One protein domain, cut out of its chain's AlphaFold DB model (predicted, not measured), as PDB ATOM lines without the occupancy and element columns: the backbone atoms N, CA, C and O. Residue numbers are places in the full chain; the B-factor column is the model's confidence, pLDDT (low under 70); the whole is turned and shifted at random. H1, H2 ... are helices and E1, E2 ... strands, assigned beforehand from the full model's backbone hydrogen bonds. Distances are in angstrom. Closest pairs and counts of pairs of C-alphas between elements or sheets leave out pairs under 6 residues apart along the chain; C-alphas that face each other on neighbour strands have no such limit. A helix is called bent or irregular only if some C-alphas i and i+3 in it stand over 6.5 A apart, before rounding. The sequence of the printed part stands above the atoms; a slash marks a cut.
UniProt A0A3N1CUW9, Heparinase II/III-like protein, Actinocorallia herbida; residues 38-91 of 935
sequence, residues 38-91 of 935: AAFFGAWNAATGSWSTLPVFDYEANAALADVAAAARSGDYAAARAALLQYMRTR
ATOM      1  N   ALA A  38      84.354  98.349 101.301       95.94
ATOM      2  CA  ALA A  38      83.419  97.227 101.218       95.94
ATOM      3  C   ALA A  38      83.773  96.224 100.106       95.94
ATOM      4  O   ALA A  38      83.620  95.020 100.291       95.94
ATOM      5  N   ALA A  39      84.266  96.702  98.959       95.31
ATOM      6  CA  ALA A  39      84.730  95.835  97.877       95.31
ATOM      7  C   ALA A  39      86.095  95.195  98.177       95.31
ATOM      8  O   ALA A  39      86.391  94.119  97.669       95.31
ATOM      9  N   PHE A  40      86.925  95.844  98.995       96.88
ATOM     10  CA  PHE A  40      88.250  95.355  99.361       96.88
ATOM     11  C   PHE A  40      88.186  94.362 100.534       96.88
ATOM     12  O   PHE A  40      88.533  93.192 100.398       96.88
ATOM     13  N   PHE A  41      87.674  94.793 101.685       98.12
ATOM     14  CA  PHE A  41      87.580  93.982 102.900       98.12
ATOM     15  C   PHE A  41      86.389  93.019 102.921       98.12
ATOM     16  O   PHE A  41      86.369  92.134 103.777       98.12
ATOM     17  N   GLY A  42      85.432  93.182 102.005       97.50
ATOM     18  CA  GLY A  42      84.162  92.462 101.971       97.50
ATOM     19  C   GLY A  42      83.067  93.165 102.778       97.50
ATOM     20  O   GLY A  42      83.341  93.851 103.761       97.50
ATOM     21  N   ALA A  43      81.811  92.958 102.381       97.06
ATOM     22  CA  ALA A  43      80.631  93.436 103.104       97.06
ATOM     23  C   ALA A  43      79.857  92.241 103.662       97.06
ATOM     24  O   ALA A  43      79.479  91.340 102.910       97.06
ATOM     25  N   TRP A  44      79.640  92.213 104.975       97.00
ATOM     26  CA  TRP A  44      78.989  91.098 105.659       97.00
ATOM     27  C   TRP A  44      77.496  91.340 105.862       97.00
ATOM     28  O   TRP A  44      77.081  92.395 106.341       97.00
ATOM     29  N   ASN A  45      76.682  90.332 105.555       95.62
ATOM     30  CA  ASN A  45      75.267  90.322 105.882       95.62
ATOM     31  C   ASN A  45      75.038  89.451 107.123       95.62
ATOM     32  O   ASN A  45      74.981  88.221 107.052       95.62
ATOM     33  N   ALA A  46      74.867  90.107 108.272       92.56
ATOM     34  CA  ALA A  46      74.622  89.433 109.543       92.56
ATOM     35  C   ALA A  46      73.308  88.631 109.569       92.56
ATOM     36  O   ALA A  46      73.208  87.668 110.323       92.56
ATOM     37  N   ALA A  47      72.318  88.993 108.744       93.56
ATOM     38  CA  ALA A  47      71.029  88.304 108.701       93.56
ATOM     39  C   ALA A  47      71.122  86.944 107.992       93.56
ATOM     40  O   ALA A  47      70.426  86.005 108.370       93.56
ATOM     41  N   THR A  48      71.979  86.833 106.972       94.44
ATOM     42  CA  THR A  48      72.183  85.593 106.206       94.44
ATOM     43  C   THR A  48      73.405  84.801 106.659       94.44
ATOM     44  O   THR A  48      73.559  83.651 106.258       94.44
ATOM     45  N   GLY A  49      74.280  85.394 107.478       93.25
ATOM     46  CA  GLY A  49      75.531  84.767 107.899       93.25
ATOM     47  C   GLY A  49      76.508  84.569 106.738       93.25
ATOM     48  O   GLY A  49      77.232  83.575 106.712       93.25
ATOM     49  N   SER A  50      76.506  85.479 105.760       94.75
ATOM     50  CA  SER A  50      77.329  85.380 104.550       94.75
ATOM     51  C   SER A  50      77.842  86.744 104.086       94.75
ATOM     52  O   SER A  50      77.267  87.787 104.398       94.75
ATOM     53  N   TRP A  51      78.904  86.749 103.280       94.81
ATOM     54  CA  TRP A  51      79.381  87.955 102.599       94.81
ATOM     55  C   TRP A  51      78.391  88.366 101.498       94.81
ATOM     56  O   TRP A  51      78.140  87.595 100.574       94.81
ATOM     57  N   SER A  52      77.826  89.572 101.577       95.00
ATOM     58  CA  SER A  52      77.075  90.186 100.471       95.00
ATOM     59  C   SER A  52      78.001  90.743  99.388       95.00
ATOM     60  O   SER A  52      77.608  90.865  98.232       95.00
ATOM     61  N   THR A  53      79.242  91.060  99.756       96.12
ATOM     62  CA  THR A  53      80.347  91.336  98.833       96.12
ATOM     63  C   THR A  53      81.544  90.541  99.313       96.12
ATOM     64  O   THR A  53      81.944  90.690 100.468       96.12
ATOM     65  N   LEU A  54      82.073  89.667  98.456       95.56
ATOM     66  CA  LEU A  54      83.204  88.819  98.815       95.56
ATOM     67  C   LEU A  54      84.454  89.676  99.073       95.56
ATOM     68  O   LEU A  54      84.706  90.605  98.303       95.56
ATOM     69  N   PRO A  55      85.228  89.377 100.130       96.25
ATOM     70  CA  PRO A  55      86.507  90.032 100.370       96.25
ATOM     71  C   PRO A  55      87.526  89.658  99.291       96.25
ATOM     72  O   PRO A  55      87.484  88.557  98.739       96.25
ATOM     73  N   VAL A  56      88.503  90.535  99.044       96.56
ATOM     74  CA  VAL A  56      89.652  90.189  98.185       96.56
ATOM     75  C   VAL A  56      90.653  89.266  98.884       96.56
ATOM     76  O   VAL A  56      91.557  88.731  98.243       96.56
ATOM     77  N   PHE A  57      90.514  89.102 100.198       96.69
ATOM     78  CA  PHE A  57      91.361  88.274 101.048       96.69
ATOM     79  C   PHE A  57      90.739  86.903 101.292       96.69
ATOM     80  O   PHE A  57      89.526  86.786 101.468       96.69
ATOM     81  N   ASP A  58      91.580  85.878 101.396       89.00
ATOM     82  CA  ASP A  58      91.142  84.553 101.836       89.00
ATOM     83  C   ASP A  58      91.202  84.449 103.368       89.00
ATOM     84  O   ASP A  58      92.177  83.973 103.955       89.00
ATOM     85  N   TYR A  59      90.158  84.951 104.035       94.62
ATOM     86  CA  TYR A  59      90.065  84.905 105.498       94.62
ATOM     87  C   TYR A  59      89.936  83.481 106.058       94.62
ATOM     88  O   TYR A  59      90.199  83.279 107.241       94.62
ATOM     89  N   GLU A  60      89.501  82.510 105.253       86.50
ATOM     90  CA  GLU A  60      89.310  81.127 105.703       86.50
ATOM     91  C   GLU A  60      90.622  80.348 105.660       86.50
ATOM     92  O   GLU A  60      90.957  79.648 106.616       86.50
ATOM     93  N   ALA A  61      91.405  80.514 104.591       87.06
ATOM     94  CA  ALA A  61      92.708  79.872 104.465       87.06
ATOM     95  C   ALA A  61      93.813  80.570 105.277       87.06
ATOM     96  O   ALA A  61      94.858  79.966 105.525       87.06
ATOM     97  N   ASN A  62      93.610  81.823 105.705       91.44
ATOM     98  CA  ASN A  62      94.604  82.591 106.451       91.44
ATOM     99  C   ASN A  62      94.102  83.024 107.837       91.44
ATOM    100  O   ASN A  62      93.643  84.148 108.043       91.44
ATOM    101  N   ALA A  63      94.286  82.142 108.823       93.25
ATOM    102  CA  ALA A  63      93.924  82.399 110.219       93.25
ATOM    103  C   ALA A  63      94.606  83.640 110.830       93.25
ATOM    104  O   ALA A  63      94.079  84.221 111.775       93.25
ATOM    105  N   ALA A  64      95.750  84.084 110.297       95.00
ATOM    106  CA  ALA A  64      96.426  85.285 110.785       95.00
ATOM    107  C   ALA A  64      95.705  86.593 110.393       95.00
ATOM    108  O   ALA A  64      96.022  87.645 110.941       95.00
ATOM    109  N   LEU A  65      94.703  86.536 109.506       96.88
ATOM    110  CA  LEU A  65      93.823  87.662 109.169       96.88
ATOM    111  C   LEU A  65      92.538  87.707 110.016       96.88
ATOM    112  O   LEU A  65      91.625  88.462 109.685       96.88
ATOM    113  N   ALA A  66      92.437  86.925 111.099       97.12
ATOM    114  CA  ALA A  66      91.223  86.834 111.914       97.12
ATOM    115  C   ALA A  66      90.707  88.201 112.406       97.12
ATOM    116  O   ALA A  66      89.509  88.464 112.306       97.12
ATOM    117  N   ASP A  67      91.600  89.088 112.856       97.81
ATOM    118  CA  ASP A  67      91.230  90.428 113.335       97.81
ATOM    119  C   ASP A  67      90.720  91.327 112.199       97.81
ATOM    120  O   ASP A  67      89.739  92.054 112.364       97.81
ATOM    121  N   VAL A  68      91.329  91.225 111.010       98.12
ATOM    122  CA  VAL A  68      90.869  91.929 109.799       98.12
ATOM    123  C   VAL A  68      89.469  91.451 109.422       98.12
ATOM    124  O   VAL A  68      88.569  92.258 109.192       98.12
ATOM    125  N   ALA A  69      89.262  90.131 109.420       97.56
ATOM    126  CA  ALA A  69      87.982  89.515 109.104       97.56
ATOM    127  C   ALA A  69      86.893  89.893 110.120       97.56
ATOM    128  O   ALA A  69      85.744  90.106 109.739       97.56
ATOM    129  N   ALA A  70      87.229  89.972 111.411       97.62
ATOM    130  CA  ALA A  70      86.299  90.380 112.460       97.62
ATOM    131  C   ALA A  70      85.835  91.833 112.273       97.62
ATOM    132  O   ALA A  70      84.629  92.082 112.263       97.62
ATOM    133  N   ALA A  71      86.768  92.762 112.039       97.94
ATOM    134  CA  ALA A  71      86.457  94.170 111.788       97.94
ATOM    135  C   ALA A  71      85.663  94.383 110.484       97.94
ATOM    136  O   ALA A  71      84.695  95.144 110.446       97.94
ATOM    137  N   ALA A  72      86.003  93.652 109.418       97.19
ATOM    138  CA  ALA A  72      85.246  93.685 108.167       97.19
ATOM    139  C   ALA A  72      83.797  93.195 108.356       97.19
ATOM    140  O   ALA A  72      82.859  93.808 107.844       97.19
ATOM    141  N   ARG A  73      83.581  92.133 109.149       97.44
ATOM    142  CA  ARG A  73      82.231  91.613 109.438       97.44
ATOM    143  C   ARG A  73      81.365  92.567 110.262       97.44
ATOM    144  O   ARG A  73      80.143  92.508 110.139       97.44
ATOM    145  N   SER A  74      81.963  93.433 111.080       96.44
ATOM    146  CA  SER A  74      81.227  94.472 111.813       96.44
ATOM    147  C   SER A  74      80.946  95.725 110.980       96.44
ATOM    148  O   SER A  74      80.230  96.606 111.449       96.44
ATOM    149  N   GLY A  75      81.499  95.822 109.764       95.69
ATOM    150  CA  GLY A  75      81.429  97.023 108.926       95.69
ATOM    151  C   GLY A  75      82.332  98.167 109.401       95.69
ATOM    152  O   GLY A  75      82.206  99.282 108.897       95.69
ATOM    153  N   ASP A  76      83.242  97.915 110.352       97.81
ATOM    154  CA  ASP A  76      84.209  98.906 110.834       97.81
ATOM    155  C   ASP A  76      85.488  98.837 109.993       97.81
ATOM    156  O   ASP A  76      86.484  98.192 110.340       97.81
ATOM    157  N   TYR A  77      85.458  99.504 108.840       97.94
ATOM    158  CA  TYR A  77      86.601  99.507 107.932       97.94
ATOM    159  C   TYR A  77      87.791 100.313 108.465       97.94
ATOM    160  O   TYR A  77      88.923 100.042 108.077       97.94
ATOM    161  N   ALA A  78      87.600 101.250 109.399       98.06
ATOM    162  CA  ALA A  78      88.729 101.921 110.046       98.06
ATOM    163  C   ALA A  78      89.527 100.927 110.906       98.06
ATOM    164  O   ALA A  78      90.753 100.848 110.776       98.06
ATOM    165  N   ALA A  79      88.832 100.104 111.698       98.38
ATOM    166  CA  ALA A  79      89.449  99.006 112.434       98.38
ATOM    167  C   ALA A  79      90.060  97.953 111.493       98.38
ATOM    168  O   ALA A  79      91.168  97.482 111.750       98.38
ATOM    169  N   ALA A  80      89.404  97.634 110.370       98.56
ATOM    170  CA  ALA A  80      89.933  96.679 109.392       98.56
ATOM    171  C   ALA A  80      91.253  97.157 108.762       98.56
ATOM    172  O   ALA A  80      92.201  96.378 108.661       98.56
ATOM    173  N   ARG A  81      91.362  98.447 108.407       98.62
ATOM    174  CA  ARG A  81      92.604  99.057 107.894       98.62
ATOM    175  C   ARG A  81      93.734  98.991 108.925       98.62
ATOM    176  O   ARG A  81      94.862  98.637 108.577       98.62
ATOM    177  N   ALA A  82      93.438  99.287 110.193       98.62
ATOM    178  CA  ALA A  82      94.417  99.210 111.278       98.62
ATOM    179  C   ALA A  82      94.894  97.767 111.529       98.62
ATOM    180  O   ALA A  82      96.101  97.522 111.607       98.62
ATOM    181  N   ALA A  83      93.966  96.808 111.585       98.56
ATOM    182  CA  ALA A  83      94.276  95.388 111.736       98.56
ATOM    183  C   ALA A  83      95.090  94.853 110.547       98.56
ATOM    184  O   ALA A  83      96.043  94.099 110.741       98.56
ATOM    185  N   LEU A  84      94.772  95.286 109.321       98.62
ATOM    186  CA  LEU A  84      95.515  94.892 108.125       98.62
ATOM    187  C   LEU A  84      96.953  95.409 108.171       98.62
ATOM    188  O   LEU A  84      97.874  94.639 107.923       98.62
ATOM    189  N   LEU A  85      97.173  96.679 108.523       98.62
ATOM    190  CA  LEU A  85      98.530  97.208 108.690       98.62
ATOM    191  C   LEU A  85      99.308  96.421 109.753       98.62
ATOM    192  O   LEU A  85     100.475  96.091 109.538       98.62
ATOM    193  N   GLN A  86      98.669  96.098 110.878       98.38
ATOM    194  CA  GLN A  86      99.305  95.305 111.927       98.38
ATOM    195  C   GLN A  86      99.708  93.920 111.412       98.38
ATOM    196  O   GLN A  86     100.858  93.521 111.592       98.38
ATOM    197  N   TYR A  87      98.812  93.230 110.702       98.12
ATOM    198  CA  TYR A  87      99.130  91.967 110.044       98.12
ATOM    199  C   TYR A  87     100.318  92.117 109.079       98.12
ATOM    200  O   TYR A  87     101.279  91.350 109.156       98.12
ATOM    201  N   MET A  88     100.308  93.134 108.210       98.12
ATOM    202  CA  MET A  88     101.380  93.353 107.231       98.12
ATOM    203  C   MET A  88     102.723  93.683 107.894       98.12
ATOM    204  O   MET A  88     103.770  93.308 107.368       98.12
ATOM    205  N   ARG A  89     102.731  94.323 109.069       98.00
ATOM    206  CA  ARG A  89     103.943  94.545 109.879       98.00
ATOM    207  C   ARG A  89     104.513  93.248 110.440       98.00
ATOM    208  O   ARG A  89     105.731  93.070 110.446       98.00
ATOM    209  N   THR A  90     103.655  92.337 110.886       96.50
ATOM    210  CA  THR A  90     104.079  91.131 111.611       96.50
ATOM    211  C   THR A  90     104.202  89.882 110.747       96.50
ATOM    212  O   THR A  90     104.790  88.901 111.198       96.50
ATOM    213  N   ARG A  91     103.664  89.882 109.522       95.38
ATOM    214  CA  ARG A  91     103.744  88.719 108.631       95.38
ATOM    215  C   ARG A  91     105.206  88.335 108.329       95.38
ATOM    216  O   ARG A  91     106.084  89.211 108.314       95.38
TER     217      ARG A  91
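AT A GLANCE: This is residues 38 to 91 of the 935 residues of the protein "Heparinase II/III-like protein" of Actinocorallia herbida (UniProt A0A3N1CUW9). A small two-stranded hairpin, E1 and E2, sits at one end of a helical hairpin, in which H2 and H3 lie side by side and run opposite ways. The short helix H1 lies to one side of the helical hairpin, and residues 54 to 62 lead from E2 back to the beginning of H2. The printed part has 54 residues, with three named helices and two named strands in the order H1, E1, E2, H2, H3; the sheet, in the order E1, E2, is antiparallel. The class is mostly helix. The whole is compact, with a radius of gyration of the C-alphas of 10.4 A and spans of 33 by 23 by 15 A.

HOW THE PARTS SIT: Look first at E1, residues 43 to 45, and E2, residues 50 to 53, antiparallel neighbours in a hairpin, with 142 degrees between their directions. You will find N 45 and O 50 within hydrogen-bond range at 2.9 A, and N 52 and O 43 at 2.8 A. From E1 go to H2, residues 63 to 73: the closest C-alphas, those of Trp 44 and Arg 73, are 5.0 A apart. H2 touches H3, residues 77 to 90, at a shallow tilt of 12 degrees, opposite ways, and the two form a helical hairpin. Their closest C-alphas, those of Val 68 and Ala 80, are 4.9 A apart. E1 and E2 are both apart from H3. H1, residues 38 to 41, only just touches H2, with 3 pairs of C-alphas within 8 A, the closest being those of Phe 41 and Ala 72 at 5.8 A. H1 also only just touches H3, again with 3 pairs, through residues 77 to 80 of H3 alone; the closest C-alphas are those of Phe 41 and Ala 80, 7.4 A apart. In H3 each O i to N i+4 pair is within hydrogen-bond range, in H2 5 of 7 are, and H1 is too short for such a pair.

IN THESE COORDINATES: Find C-alpha 43 at (80.631, 93.436, 103.104), where E1 begins; E1 is 6.8 A long and E2 8.8 A. H2 measures 14.9 A and is irregular, with C-alphas 64 and 67 7.7 A apart. H3, 19.7 A long, runs from C-alpha 77 at (86.601, 99.507, 107.932) to C-alpha 90 at (104.079, 91.131, 111.611). H1 measures 5.5 A.

THE WHOLE: The two C-alphas farthest apart, those of Ala 47 and Arg 89, are 33.5 A from each other. The links H1 to E1, E1 to E2 and H2 to H3 are tight, and E2 to H2, with 9 residues, is short. The printed part has no cut. Its mean pLDDT is 96.1, and no printed residue is under 70.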